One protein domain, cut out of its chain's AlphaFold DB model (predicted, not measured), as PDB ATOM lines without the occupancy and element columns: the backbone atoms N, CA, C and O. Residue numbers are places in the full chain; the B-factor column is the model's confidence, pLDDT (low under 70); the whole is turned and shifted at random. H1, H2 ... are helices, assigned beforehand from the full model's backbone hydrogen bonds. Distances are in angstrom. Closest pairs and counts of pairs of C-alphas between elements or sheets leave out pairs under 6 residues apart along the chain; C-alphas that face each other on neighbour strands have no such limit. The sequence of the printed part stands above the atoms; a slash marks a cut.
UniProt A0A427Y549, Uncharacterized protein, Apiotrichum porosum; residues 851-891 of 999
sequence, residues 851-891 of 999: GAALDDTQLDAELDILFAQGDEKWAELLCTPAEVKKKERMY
ATOM      1  N   GLY A 851      17.810  33.945  -4.980       73.00
ATOM      2  CA  GLY A 851      18.082  34.291  -6.380       73.00
ATOM      3  C   GLY A 851      19.058  35.455  -6.593       73.00
ATOM      4  O   GLY A 851      19.349  35.780  -7.743       73.00
ATOM      5  N   ALA A 852      19.586  36.063  -5.527       79.19
ATOM      6  CA  ALA A 852      20.775  36.907  -5.608       79.19
ATOM      7  C   ALA A 852      22.026  36.067  -5.936       79.19
ATOM      8  O   ALA A 852      22.075  34.866  -5.661       79.19
ATOM      9  N   ALA A 853      23.042  36.705  -6.516       77.06
ATOM     10  CA  ALA A 853      24.368  36.106  -6.628       77.06
ATOM     11  C   ALA A 853      25.101  36.250  -5.287       77.06
ATOM     12  O   ALA A 853      25.175  37.353  -4.749       77.06
ATOM     13  N   LEU A 854      25.632  35.140  -4.776       81.56
ATOM     14  CA  LEU A 854      26.575  35.129  -3.661       81.56
ATOM     15  C   LEU A 854      27.981  35.407  -4.205       81.56
ATOM     16  O   LEU A 854      28.366  34.815  -5.215       81.56
ATOM     17  N   ASP A 855      28.732  36.281  -3.540       85.56
ATOM     18  CA  ASP A 855      30.193  36.299  -3.634       85.56
ATOM     19  C   ASP A 855      30.801  35.379  -2.564       85.56
ATOM     20  O   ASP A 855      30.113  34.973  -1.624       85.56
ATOM     21  N   ASP A 856      32.081  35.028  -2.715       79.31
ATOM     22  CA  ASP A 856      32.755  34.074  -1.825       79.31
ATOM     23  C   ASP A 856      32.750  34.554  -0.359       79.31
ATOM     24  O   ASP A 856      32.574  33.757   0.555       79.31
ATOM     25  N   THR A 857      32.849  35.867  -0.117       80.81
ATOM     26  CA  THR A 857      32.818  36.447   1.235       80.81
ATOM     27  C   THR A 857      31.441  36.389   1.897       80.81
ATOM     28  O   THR A 857      31.352  36.144   3.100       80.81
ATOM     29  N   GLN A 858      30.363  36.581   1.136       82.12
ATOM     30  CA  GLN A 858      28.994  36.403   1.616       82.12
ATOM     31  C   GLN A 858      28.669  34.911   1.794       82.12
ATOM     32  O   GLN A 858      28.028  34.546   2.775       82.12
ATOM     33  N   LEU A 859      29.152  34.035   0.904       80.69
ATOM     34  CA  LEU A 859      29.018  32.582   1.042       80.69
ATOM     35  C   LEU A 859      29.705  32.072   2.317       80.69
ATOM     36  O   LEU A 859      29.071  31.365   3.098       80.69
ATOM     37  N   ASP A 860      30.955  32.468   2.562       77.38
ATOM     38  CA  ASP A 860      31.698  32.113   3.775       77.38
ATOM     39  C   ASP A 860      30.998  32.645   5.036       77.38
ATOM     40  O   ASP A 860      30.876  31.919   6.023       77.38
ATOM     41  N   ALA A 861      30.453  33.868   5.000       76.31
ATOM     42  CA  ALA A 861      29.683  34.434   6.110       76.31
ATOM     43  C   ALA A 861      28.358  33.691   6.371       76.31
ATOM     44  O   ALA A 861      27.967  33.510   7.528       76.31
ATOM     45  N   GLU A 862      27.661  33.232   5.330       78.88
ATOM     46  CA  GLU A 862      26.447  32.420   5.468       78.88
ATOM     47  C   GLU A 862      26.753  31.003   5.960       78.88
ATOM     48  O   GLU A 862      26.017  30.473   6.796       78.88
ATOM     49  N   LEU A 863      27.859  30.402   5.516       74.94
ATOM     50  CA  LEU A 863      28.353  29.130   6.043       74.94
ATOM     51  C   LEU A 863      28.771  29.268   7.514       74.94
ATOM     52  O   LEU A 863      28.349  28.457   8.338       74.94
ATOM     53  N   ASP A 864      29.492  30.323   7.892       71.88
ATOM     54  CA  ASP A 864      29.798  30.621   9.296       71.88
ATOM     55  C   ASP A 864      28.518  30.779  10.133       71.88
ATOM     56  O   ASP A 864      28.442  30.235  11.232       71.88
ATOM     57  N   ILE A 865      27.474  31.441   9.619       70.00
ATOM     58  CA  ILE A 865      26.169  31.551  10.299       70.00
ATOM     59  C   ILE A 865      25.485  30.182  10.446       70.00
ATOM     60  O   ILE A 865      24.948  29.883  11.514       70.00
ATOM     61  N   LEU A 866      25.512  29.342   9.407       63.53
ATOM     62  CA  LEU A 866      24.877  28.018   9.398       63.53
ATOM     63  C   LEU A 866      25.618  26.976  10.253       63.53
ATOM     64  O   LEU A 866      24.992  26.023  10.716       63.53
ATOM     65  N   PHE A 867      26.921  27.148  10.487       65.06
ATOM     66  CA  PHE A 867      27.760  26.215  11.253       65.06
ATOM     67  C   PHE A 867      28.266  26.785  12.600       65.06
ATOM     68  O   PHE A 867      28.960  26.091  13.336       65.06
ATOM     69  N   ALA A 868      27.851  27.996  12.989       58.41
ATOM     70  CA  ALA A 868      28.383  28.798  14.108       58.41
ATOM     71  C   ALA A 868      28.368  28.190  15.534       58.41
ATOM     72  O   ALA A 868      28.788  28.860  16.481       58.41
ATOM     73  N   GLN A 869      27.808  26.993  15.750       53.38
ATOM     74  CA  GLN A 869      27.592  26.418  17.088       53.38
ATOM     75  C   GLN A 869      27.944  24.927  17.172       53.38
ATOM     76  O   GLN A 869      27.104  24.068  17.451       53.38
ATOM     77  N   GLY A 870      29.234  24.657  17.006       53.97
ATOM     78  CA  GLY A 870      29.924  23.427  17.377       53.97
ATOM     79  C   GLY A 870      31.427  23.700  17.487       53.97
ATOM     80  O   GLY A 870      31.871  24.806  17.190       53.97
ATOM     81  N   ASP A 871      32.207  22.694  17.889       53.88
ATOM     82  CA  ASP A 871      33.671  22.738  17.730       53.88
ATOM     83  C   ASP A 871      34.088  22.465  16.264       53.88
ATOM     84  O   ASP A 871      35.240  22.676  15.903       53.88
ATOM     85  N   GLU A 872      33.146  22.001  15.429       51.84
ATOM     86  CA  GLU A 872      33.296  21.683  14.004       51.84
ATOM     87  C   GLU A 872      33.046  22.930  13.134       51.84
ATOM     88  O   GLU A 872      31.918  23.425  13.070       51.84
ATOM     89  N   LYS A 873      34.061  23.418  12.411       60.66
ATOM     90  CA  LYS A 873      33.878  24.465  11.385       60.66
ATOM     91  C   LYS A 873      33.495  23.854  10.040       60.66
ATOM     92  O   LYS A 873      33.951  22.769   9.689       60.66
ATOM     93  N   TRP A 874      32.762  24.588   9.202       64.69
ATOM     94  CA  TRP A 874      32.463  24.133   7.833       64.69
ATOM     95  C   TRP A 874      33.738  23.892   7.003       64.69
ATOM     96  O   TRP A 874      33.801  22.927   6.241       64.69
ATOM     97  N   ALA A 875      34.791  24.686   7.226       64.56
ATOM     98  CA  ALA A 875      36.111  24.509   6.617       64.56
ATOM     99  C   ALA A 875      36.820  23.194   7.017       64.56
ATOM    100  O   ALA A 875      37.727  22.754   6.317       64.56
ATOM    101  N   GLU A 876      36.404  22.557   8.117       62.66
ATOM    102  CA  GLU A 876      36.900  21.254   8.593       62.66
ATOM    103  C   GLU A 876      36.015  20.088   8.092       62.66
ATOM    104  O   GLU A 876      36.444  18.935   8.086       62.66
ATOM    105  N   LEU A 877      34.792  20.384   7.628       58.91
ATOM    106  CA  LEU A 877      33.890  19.437   6.952       58.91
ATOM    107  C   LEU A 877      34.153  19.355   5.438       58.91
ATOM    108  O   LEU A 877      33.869  18.330   4.808       58.91
ATOM    109  N   LEU A 878      34.694  20.420   4.839       65.31
ATOM    110  CA  LEU A 878      35.224  20.378   3.480       65.31
ATOM    111  C   LEU A 878      36.535  19.587   3.436       65.31
ATOM    112  O   LEU A 878      37.354  19.623   4.346       65.31
ATOM    113  N   CYS A 879      36.755  18.879   2.328       64.88
ATOM    114  CA  CYS A 879      38.027  18.201   2.103       64.88
ATOM    115  C   CYS A 879      39.125  19.249   1.892       64.88
ATOM    116  O   CYS A 879      38.998  20.090   1.000       64.88
ATOM    117  N   THR A 880      40.226  19.151   2.635       73.62
ATOM    118  CA  THR A 880      41.403  19.999   2.395       73.62
ATOM    119  C   THR A 880      41.918  19.825   0.955       73.62
ATOM    120  O   THR A 880      41.727  18.757   0.365       73.62
ATOM    121  N   PRO A 881      42.641  20.796   0.362       75.75
ATOM    122  CA  PRO A 881      43.177  20.653  -0.999       75.75
ATOM    123  C   PRO A 881      44.035  19.391  -1.201       75.75
ATOM    124  O   PRO A 881      44.031  18.793  -2.279       75.75
ATOM    125  N   ALA A 882      44.724  18.932  -0.149       74.81
ATOM    126  CA  ALA A 882      45.458  17.669  -0.144       74.81
ATOM    127  C   ALA A 882      44.528  16.440  -0.205       74.81
ATOM    128  O   ALA A 882      44.786  15.506  -0.967       74.81
ATOM    129  N   GLU A 883      43.427  16.437   0.547       70.81
ATOM    130  CA  GLU A 883      42.429  15.365   0.514       70.81
ATOM    131  C   GLU A 883      41.587  15.364  -0.757       70.81
ATOM    132  O   GLU A 883      41.267  14.283  -1.245       70.81
ATOM    133  N   VAL A 884      41.270  16.531  -1.327       74.88
ATOM    134  CA  VAL A 884      40.663  16.636  -2.664       74.88
ATOM    135  C   VAL A 884      41.581  15.957  -3.675       74.88
ATOM    136  O   VAL A 884      41.154  15.025  -4.346       74.88
ATOM    137  N   LYS A 885      42.871  16.315  -3.702       78.69
ATOM    138  CA  LYS A 885      43.872  15.725  -4.607       78.69
ATOM    139  C   LYS A 885      44.111  14.224  -4.351       78.69
ATOM    140  O   LYS A 885      44.437  13.484  -5.281       78.69
ATOM    141  N   LYS A 886      43.924  13.748  -3.112       81.88
ATOM    142  CA  LYS A 886      43.966  12.318  -2.740       81.88
ATOM    143  C   LYS A 886      42.716  11.565  -3.214       81.88
ATOM    144  O   LYS A 886      42.852  10.506  -3.822       81.88
ATOM    145  N   LYS A 887      41.517  12.108  -2.975       74.50
ATOM    146  CA  LYS A 887      40.227  11.528  -3.394       74.50
ATOM    147  C   LYS A 887      40.079  11.551  -4.915       74.50
ATOM    148  O   LYS A 887      39.696  10.542  -5.486       74.50
ATOM    149  N   GLU A 888      40.480  12.631  -5.581       78.31
ATOM    150  CA  GLU A 888      40.571  12.723  -7.043       78.31
ATOM    151  C   GLU A 888      41.489  11.636  -7.616       78.31
ATOM    152  O   GLU A 888      41.076  10.897  -8.508       78.31
ATOM    153  N   ARG A 889      42.712  11.480  -7.083       80.12
ATOM    154  CA  ARG A 889      43.629  10.405  -7.504       80.12
ATOM    155  C   ARG A 889      42.980   9.027  -7.351       80.12
ATOM    156  O   ARG A 889      43.077   8.215  -8.264       80.12
ATOM    157  N   MET A 890      42.294   8.793  -6.234       75.94
ATOM    158  CA  MET A 890      41.594   7.539  -5.950       75.94
ATOM    159  C   MET A 890      40.410   7.300  -6.905       75.94
ATOM    160  O   MET A 890      40.263   6.198  -7.421       75.94
ATOM    161  N   TYR A 891      39.610   8.323  -7.221       66.75
ATOM    162  CA  TYR A 891      38.497   8.215  -8.172       66.75
ATOM    163  C   TYR A 891      38.960   8.062  -9.629       66.75
ATOM    164  O   TYR A 891      38.300   7.362 -10.396       66.75
TER     165      TYR A 891
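Overview. This is residues 851 to 891 of the 999 residues of an uncharacterized protein of Apiotrichum porosum (UniProt A0A427Y549). Two separate helices, H1 and H3, lie toward opposite ends of a thin, open printed part, with the very short helix H2 on the stretch between them and residues 851 to 855 running ahead of H1. Residues 880 to 886 stand free, of which 881 to 886 belong to H3. The printed part has 41 residues with three named helices, in the order H1, H2, H3, and no named strand; its class is all helix. It is only just loose, close to extended, with a radius of gyration of the C-alphas of 13.3 A, and it is flat, spanning 35 by 28 by 14 A.

Arrangement. H1, residues 856 to 867, only just touches H2, residues 874 to 877, with 3 pairs of C-alphas within 8 A. H1 does so with residues 863 to 867 alone; the closest C-alphas, of Phe 867 and Trp 874, are 6.2 A apart. H3, residues 881 to 891, is apart from H1 and from H2. In H1 and H3 every O i to N i+4 pair is within hydrogen-bond range; H2 is too short for such a pair.

Along the chain. H1 is 16.1 A long from C-alpha 856 at (32.755, 34.074, -1.825) to C-alpha 867. H2 measures 5.0 A. H3 measures 15.1 A and ends with C-alpha 891 at (38.497, 8.215, -8.172).

Size, cuts and confidence. The C-alphas farthest apart, of Ala 852 and Met 890, are 36.0 A apart. The printed part has no cut. The link H1 to H2 is short, and the link H2 to H3 is tight. The pLDDT is under 70 at residues 866 to 879 and 891.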